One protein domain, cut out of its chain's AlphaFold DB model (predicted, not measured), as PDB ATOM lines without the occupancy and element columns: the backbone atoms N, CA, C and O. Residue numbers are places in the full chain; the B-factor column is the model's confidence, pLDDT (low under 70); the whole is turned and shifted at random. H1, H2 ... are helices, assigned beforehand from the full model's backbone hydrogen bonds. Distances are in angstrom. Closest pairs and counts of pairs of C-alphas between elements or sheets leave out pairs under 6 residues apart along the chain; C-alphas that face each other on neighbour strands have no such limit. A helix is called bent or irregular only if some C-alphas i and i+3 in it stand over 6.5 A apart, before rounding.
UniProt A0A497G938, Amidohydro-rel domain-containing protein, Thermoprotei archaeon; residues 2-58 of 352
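Overview. This is residues 2 to 58 of the 352 residues of the protein "Amidohydro-rel domain-containing protein" of Thermoprotei archaeon (UniProt A0A497G938). Two longer helices, H2 and H3, make a loose V, meeting where the last residues of H2 reach the later part of H3, while the short helix H1 packs on H3 at the open side, the centres of the three helices making a triangle. The link of residues 11 to 19 loops away from H1 before H2 begins, and the link of residues 34 to 41 folds back from the end of H2 to the start of H3. The printed part has 57 residues with three named helices, in the order H1, H2, H3, and no named strand; its class is all helix. It is compact, with a radius of gyration of the C-alphas of 10.5 A, and the C-alphas span 32 by 22 by 18 A.

Along the chain. The printed part begins at Leu 2, whose C-alpha is at (104.285, 105.501, 122.528). H1 is residues 7 to 10, 5.1 A from first to last C-alpha, and its C-alpha 7 is at (111.544, 103.773, 119.257). H2 is residues 20 to 33 and is 19.9 A long from first to last C-alpha. It is neither bent nor irregular, but only just: C-alphas 20 and 23 are 6.2 A apart. H3, the longest helix by residues, is residues 42 to 56, 21.2 A from first to last C-alpha, and ends with C-alpha 56 at (122.576, 106.749, 125.741).

Arrangement. H1 touches H3, which meets it with residues 45 to 49 alone; the closest C-alphas are those of Val 7 and Ser 49, 5.4 A apart. H1 and H2 only just touch, with 3 pairs of C-alphas within 8 A. H2 touches H1 with residues 21 to 25 alone, and the closest C-alphas of the two are those of Ile 10 and Ser 21, 6.7 A apart. H2 touches H3 with residues 29 to 33 alone, and the closest C-alphas are those of His 33 and Arg 51, 6.0 A apart. H2 and H3 stand at a steep tilt of 63 degrees and run the same way. In H3 every O i to N i+4 pair is within hydrogen-bond range, in H2 8 of 10 are, and H1, with 4 residues, is too short for such a pair.

Size, cuts and confidence. The two C-alphas farthest apart are those of Gly 15 and Asp 58, at 32.6 A. The printed part has no cut. The links from H1 to H2, with 9 residues, and from H2 to H3, with 8 residues, are short. The mean pLDDT of the printed part is 72.6; residues 2 to 23 are under 70, and the mean is 44 for H1, 80 for H2 and 91 for H3.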
ATOM      1  N   LEU A   2     102.863 105.690 122.880       41.88
ATOM      2  CA  LEU A   2     104.285 105.501 122.528       41.88
ATOM      3  C   LEU A   2     104.904 106.767 121.907       41.88
ATOM      4  O   LEU A   2     106.058 106.743 121.515       41.88
ATOM      5  N   SER A   3     104.171 107.888 121.854       41.97
ATOM      6  CA  SER A   3     104.622 109.171 121.278       41.97
ATOM      7  C   SER A   3     105.777 109.837 122.039       41.97
ATOM      8  O   SER A   3     106.203 110.925 121.679       41.97
ATOM      9  N   SER A   4     106.243 109.208 123.118       39.38
ATOM     10  CA  SER A   4     107.372 109.630 123.942       39.38
ATOM     11  C   SER A   4     108.450 108.545 124.080       39.38
ATOM     12  O   SER A   4     109.350 108.710 124.897       39.38
ATOM     13  N   SER A   5     108.382 107.433 123.330       41.91
ATOM     14  CA  SER A   5     109.426 106.395 123.356       41.91
ATOM     15  C   SER A   5     110.479 106.663 122.279       41.91
ATOM     16  O   SER A   5     110.140 107.118 121.188       41.91
ATOM     17  N   TYR A   6     111.752 106.368 122.544       45.53
ATOM     18  CA  TYR A   6     112.848 106.554 121.579       45.53
ATOM     19  C   TYR A   6     112.626 105.736 120.294       45.53
ATOM     20  O   TYR A   6     112.962 106.165 119.193       45.53
ATOM     21  N   VAL A   7     111.943 104.592 120.410       45.84
ATOM     22  CA  VAL A   7     111.544 103.773 119.257       45.84
ATOM     23  C   VAL A   7     110.546 104.510 118.360       45.84
ATOM     24  O   VAL A   7     110.619 104.335 117.154       45.84
ATOM     25  N   SER A   8     109.706 105.411 118.883       42.72
ATOM     26  CA  SER A   8     108.835 106.262 118.049       42.72
ATOM     27  C   SER A   8     109.573 107.304 117.194       42.72
ATOM     28  O   SER A   8     108.992 107.802 116.233       42.72
ATOM     29  N   TRP A   9     110.843 107.600 117.502       42.25
ATOM     30  CA  TRP A   9     111.704 108.501 116.718       42.25
ATOM     31  C   TRP A   9     112.494 107.766 115.627       42.25
ATOM     32  O   TRP A   9     112.905 108.369 114.640       42.25
ATOM     33  N   ILE A  10     112.700 106.457 115.796       44.19
ATOM     34  CA  ILE A  10     113.413 105.582 114.850       44.19
ATOM     35  C   ILE A  10     112.428 104.831 113.940       44.19
ATOM     36  O   ILE A  10     112.722 104.513 112.784       44.19
ATOM     37  N   VAL A  11     111.242 104.551 114.469       44.31
ATOM     38  CA  VAL A  11     110.172 103.772 113.864       44.31
ATOM     39  C   VAL A  11     108.892 104.589 113.998       44.31
ATOM     40  O   VAL A  11     108.237 104.566 115.042       44.31
ATOM     41  N   GLU A  12     108.491 105.305 112.948       42.72
ATOM     42  CA  GLU A  12     107.112 105.788 112.913       42.72
ATOM     43  C   GLU A  12     106.177 104.568 112.944       42.72
ATOM     44  O   GLU A  12     106.301 103.638 112.145       42.72
ATOM     45  N   MET A  13     105.261 104.556 113.916       38.91
ATOM     46  CA  MET A  13     104.317 103.457 114.134       38.91
ATOM     47  C   MET A  13     103.545 103.096 112.846       38.91
ATOM     48  O   MET A  13     103.272 103.979 112.020       38.91
ATOM     49  N   PRO A  14     103.112 101.828 112.686       36.91
ATOM     50  CA  PRO A  14     102.337 101.388 111.528       36.91
ATOM     51  C   PRO A  14     101.077 102.254 111.368       36.91
ATOM     52  O   PRO A  14     100.166 102.207 112.190       36.91
ATOM     53  N   GLY A  15     101.055 103.090 110.327       41.41
ATOM     54  CA  GLY A  15      99.996 104.077 110.081       41.41
ATOM     55  C   GLY A  15     100.472 105.363 109.395       41.41
ATOM     56  O   GLY A  15      99.656 106.041 108.776       41.41
ATOM     57  N   LYS A  16     101.781 105.672 109.444       37.47
ATOM     58  CA  LYS A  16     102.395 106.842 108.774       37.47
ATOM     59  C   LYS A  16     103.545 106.541 107.795       37.47
ATOM     60  O   LYS A  16     104.205 107.447 107.319       37.47
ATOM     61  N   GLY A  17     103.682 105.290 107.357       35.91
ATOM     62  CA  GLY A  17     104.249 105.019 106.030       35.91
ATOM     63  C   GLY A  17     105.770 104.940 105.885       35.91
ATOM     64  O   GLY A  17     106.217 104.953 104.740       35.91
ATOM     65  N   ASP A  18     106.561 104.755 106.951       46.28
ATOM     66  CA  ASP A  18     108.001 104.489 106.789       46.28
ATOM     67  C   ASP A  18     108.501 103.168 107.402       46.28
ATOM     68  O   ASP A  18     109.189 103.111 108.416       46.28
ATOM     69  N   TYR A  19     108.186 102.057 106.731       45.34
ATOM     70  CA  TYR A  19     108.702 100.717 107.057       45.34
ATOM     71  C   TYR A  19     110.209 100.533 106.756       45.34
ATOM     72  O   TYR A  19     110.754  99.458 107.026       45.34
ATOM     73  N   ARG A  20     110.892 101.525 106.160       50.00
ATOM     74  CA  ARG A  20     112.273 101.386 105.657       50.00
ATOM     75  C   ARG A  20     113.302 101.425 106.787       50.00
ATOM     76  O   ARG A  20     114.190 100.575 106.816       50.00
ATOM     77  N   SER A  21     113.145 102.342 107.743       53.69
ATOM     78  CA  SER A  21     114.002 102.434 108.937       53.69
ATOM     79  C   SER A  21     113.853 101.215 109.851       53.69
ATOM     80  O   SER A  21     114.797 100.817 110.529       53.69
ATOM     81  N   LEU A  22     112.694 100.559 109.817       62.94
ATOM     82  CA  LEU A  22     112.375  99.437 110.688       62.94
ATOM     83  C   LEU A  22     113.319  98.239 110.487       62.94
ATOM     84  O   LEU A  22     113.840  97.718 111.464       62.94
ATOM     85  N   ARG A  23     113.587  97.796 109.246       65.31
ATOM     86  CA  ARG A  23     114.409  96.584 109.014       65.31
ATOM     87  C   ARG A  23     115.877  96.772 109.384       65.31
ATOM     88  O   ARG A  23     116.457  95.869 109.982       65.31
ATOM     89  N   SER A  24     116.471  97.915 109.032       70.75
ATOM     90  CA  SER A  24     117.848  98.229 109.437       70.75
ATOM     91  C   SER A  24     117.952  98.328 110.956       70.75
ATOM     92  O   SER A  24     118.899  97.803 111.542       70.75
ATOM     93  N   CYS A  25     116.945  98.919 111.600       79.19
ATOM     94  CA  CYS A  25     116.945  99.097 113.041       79.19
ATOM     95  C   CYS A  25     116.664  97.801 113.803       79.19
ATOM     96  O   CYS A  25     117.289  97.604 114.833       79.19
ATOM     97  N   VAL A  26     115.811  96.887 113.321       85.38
ATOM     98  CA  VAL A  26     115.537  95.598 114.002       85.38
ATOM     99  C   VAL A  26     116.833  94.826 114.246       85.38
ATOM    100  O   VAL A  26     117.099  94.386 115.363       85.38
ATOM    101  N   GLU A  27     117.670  94.696 113.218       87.12
ATOM    102  CA  GLU A  27     118.938  93.982 113.350       87.12
ATOM    103  C   GLU A  27     119.955  94.751 114.194       87.12
ATOM    104  O   GLU A  27     120.651  94.154 115.012       87.12
ATOM    105  N   ALA A  28     120.021  96.076 114.034       92.56
ATOM    106  CA  ALA A  28     120.898  96.904 114.848       92.56
ATOM    107  C   ALA A  28     120.529  96.832 116.334       92.56
ATOM    108  O   ALA A  28     121.406  96.649 117.169       92.56
ATOM    109  N   VAL A  29     119.244  96.910 116.676       93.62
ATOM    110  CA  VAL A  29     118.762  96.829 118.058       93.62
ATOM    111  C   VAL A  29     119.042  95.452 118.653       93.62
ATOM    112  O   VAL A  29     119.508  95.364 119.789       93.62
ATOM    113  N   ARG A  30     118.876  94.377 117.877       93.81
ATOM    114  CA  ARG A  30     119.246  93.030 118.326       93.81
ATOM    115  C   ARG A  30     120.737  92.925 118.652       93.81
ATOM    116  O   ARG A  30     121.090  92.450 119.727       93.81
ATOM    117  N   ASP A  31     121.601  93.406 117.765       95.12
ATOM    118  CA  ASP A  31     123.059  93.342 117.926       95.12
ATOM    119  C   ASP A  31     123.605  94.270 119.022       95.12
ATOM    120  O   ASP A  31     124.588  93.957 119.701       95.12
ATOM    121  N   LEU A  32     123.036  95.469 119.132       96.44
ATOM    122  CA  LEU A  32     123.559  96.530 119.987       96.44
ATOM    123  C   LEU A  32     122.983  96.462 121.398       96.44
ATOM    124  O   LEU A  32     123.727  96.727 122.343       96.44
ATOM    125  N   HIS A  33     121.717  96.056 121.521       95.75
ATOM    126  CA  HIS A  33     120.932  96.127 122.756       95.75
ATOM    127  C   HIS A  33     120.411  94.767 123.239       95.75
ATOM    128  O   HIS A  33     119.878  94.677 124.344       95.75
ATOM    129  N   GLY A  34     120.573  93.700 122.447       95.88
ATOM    130  CA  GLY A  34     120.147  92.346 122.817       95.88
ATOM    131  C   GLY A  34     118.632  92.141 122.801       95.88
ATOM    132  O   GLY A  34     118.142  91.209 123.437       95.88
ATOM    133  N   VAL A  35     117.886  93.009 122.108       93.94
ATOM    134  CA  VAL A  35     116.420  92.949 122.026       93.94
ATOM    135  C   VAL A  35     116.000  92.615 120.604       93.94
ATOM    136  O   VAL A  35     116.362  93.317 119.661       93.94
ATOM    137  N   ASP A  36     115.218  91.553 120.439       90.88
ATOM    138  CA  ASP A  36     114.590  91.251 119.159       90.88
ATOM    139  C   ASP A  36     113.241  91.965 119.055       90.88
ATOM    140  O   ASP A  36     112.297  91.606 119.747       90.88
ATOM    141  N   MET A  37     113.161  92.970 118.183       88.62
ATOM    142  CA  MET A  37     111.919  93.695 117.899       88.62
ATOM    143  C   MET A  37     111.292  93.309 116.550       88.62
ATOM    144  O   MET A  37     110.522  94.076 115.980       88.62
ATOM    145  N   GLY A  38     111.634  92.135 116.006       84.44
ATOM    146  CA  GLY A  38     111.111  91.659 114.721       84.44
ATOM    147  C   GLY A  38     109.623  91.288 114.726       84.44
ATOM    148  O   GLY A  38     109.010  91.257 113.661       84.44
ATOM    149  N   ASP A  39     109.040  91.030 115.897       85.00
ATOM    150  CA  ASP A  39     107.610  90.744 116.073       85.00
ATOM    151  C   ASP A  39     106.734  92.009 116.079       85.00
ATOM    152  O   ASP A  39     105.517  91.913 115.926       85.00
ATOM    153  N   LEU A  40     107.353  93.186 116.241       82.50
ATOM    154  CA  LEU A  40     106.700  94.493 116.340       82.50
ATOM    155  C   LEU A  40     105.639  94.571 117.448       82.50
ATOM    156  O   LEU A  40     104.726  95.397 117.370       82.50
ATOM    157  N   SER A  41     105.749  93.731 118.480       84.38
ATOM    158  CA  SER A  41     104.838  93.782 119.619       84.38
ATOM    159  C   SER A  41     105.127  95.008 120.487       84.38
ATOM    160  O   SER A  41     106.260  95.484 120.581       84.38
ATOM    161  N   GLU A  42     104.095  95.537 121.150       82.81
ATOM    162  CA  GLU A  42     104.254  96.669 122.073       82.81
ATOM    163  C   GLU A  42     105.278  96.363 123.180       82.81
ATOM    164  O   GLU A  42     106.058  97.235 123.560       82.81
ATOM    165  N   GLU A  43     105.326  95.111 123.643       88.69
ATOM    166  CA  GLU A  43     106.284  94.642 124.642       88.69
ATOM    167  C   GLU A  43     107.730  94.720 124.135       88.69
ATOM    168  O   GLU A  43     108.565  95.362 124.779       88.69
ATOM    169  N   SER A  44     108.018  94.145 122.962       87.81
ATOM    170  CA  SER A  44     109.357  94.167 122.360       87.81
ATOM    171  C   SER A  44     109.822  95.586 122.040       87.81
ATOM    172  O   SER A  44     110.978  95.936 122.288       87.81
ATOM    173  N   LEU A  45     108.924  96.442 121.538       86.81
ATOM    174  CA  LEU A  45     109.238  97.841 121.229       86.81
ATOM    175  C   LEU A  45     109.482  98.670 122.498       86.81
ATOM    176  O   LEU A  45     110.378  99.517 122.514       86.81
ATOM    177  N   ARG A  46     108.734  98.424 123.583       87.12
ATOM    178  CA  ARG A  46     108.979  99.078 124.877       87.12
ATOM    179  C   ARG A  46     110.324  98.653 125.460       87.12
ATOM    180  O   ARG A  46     111.107  99.519 125.840       87.12
ATOM    181  N   LEU A  47     110.619  97.352 125.460       92.00
ATOM    182  CA  LEU A  47     111.898  96.828 125.940       92.00
ATOM    183  C   LEU A  47     113.076  97.383 125.126       92.00
ATOM    184  O   LEU A  47     114.085  97.786 125.703       92.00
ATOM    185  N   ALA A  48     112.944  97.455 123.798       91.00
ATOM    186  CA  ALA A  48     113.942  98.080 122.938       91.00
ATOM    187  C   ALA A  48     114.159  99.549 123.323       91.00
ATOM    188  O   ALA A  48     115.299  99.963 123.514       91.00
ATOM    189  N   SER A  49     113.083 100.320 123.511       87.50
ATOM    190  CA  SER A  49     113.185 101.721 123.931       87.50
ATOM    191  C   SER A  49     113.901 101.878 125.270       87.50
ATOM    192  O   SER A  49     114.732 102.772 125.395       87.50
ATOM    193  N   GLU A  50     113.597 101.038 126.260       93.38
ATOM    194  CA  GLU A  50     114.243 101.078 127.579       93.38
ATOM    195  C   GLU A  50     115.748 100.799 127.475       93.38
ATOM    196  O   GLU A  50     116.553 101.523 128.057       93.38
ATOM    197  N   ARG A  51     116.144  99.788 126.688       95.19
ATOM    198  CA  ARG A  51     117.561  99.446 126.487       95.19
ATOM    199  C   ARG A  51     118.323 100.514 125.722       95.19
ATOM    200  O   ARG A  51     119.458 100.805 126.086       95.19
ATOM    201  N   ILE A  52     117.700 101.099 124.700       92.50
ATOM    202  CA  ILE A  52     118.316 102.181 123.939       92.50
ATOM    203  C   ILE A  52     118.537 103.389 124.850       92.50
ATOM    204  O   ILE A  52     119.658 103.869 124.942       92.50
ATOM    205  N   VAL A  53     117.514 103.837 125.588       92.62
ATOM    206  CA  VAL A  53     117.650 104.976 126.513       92.62
ATOM    207  C   VAL A  53     118.768 104.734 127.528       92.62
ATOM    208  O   VAL A  53     119.625 105.597 127.679       92.62
ATOM    209  N   ALA A  54     118.821 103.545 128.137       95.81
ATOM    210  CA  ALA A  54     119.880 103.187 129.080       95.81
ATOM    211  C   ALA A  54     121.288 103.218 128.452       95.81
ATOM    212  O   ALA A  54     122.258 103.541 129.125       95.81
ATOM    213  N   ALA A  55     121.427 102.894 127.161       95.56
ATOM    214  CA  ALA A  55     122.714 102.961 126.475       95.56
ATOM    215  C   ALA A  55     123.187 104.405 126.237       95.56
ATOM    216  O   ALA A  55     124.378 104.677 126.349       95.56
ATOM    217  N   TYR A  56     122.264 105.328 125.943       94.06
ATOM    218  CA  TYR A  56     122.576 106.749 125.741       94.06
ATOM    219  C   TYR A  56     122.831 107.514 127.054       94.06
ATOM    220  O   TYR A  56     123.237 108.672 126.994       94.06
ATOM    221  N   GLU A  57     122.647 106.892 128.228       95.81
ATOM    222  CA  GLU A  57     123.138 107.445 129.503       95.81
ATOM    223  C   GLU A  57     124.677 107.530 129.537       95.81
ATOM    224  O   GLU A  57     125.236 108.366 130.245       95.81
ATOM    225  N   ASP A  58     125.367 106.694 128.752       95.88
ATOM    226  CA  ASP A  58     126.799 106.808 128.483       95.88
ATOM    227  C   ASP A  58     127.026 107.628 127.202       95.88
ATOM    228  O   ASP A  58     126.877 107.133 126.082       95.88
TER     229      ASP A  58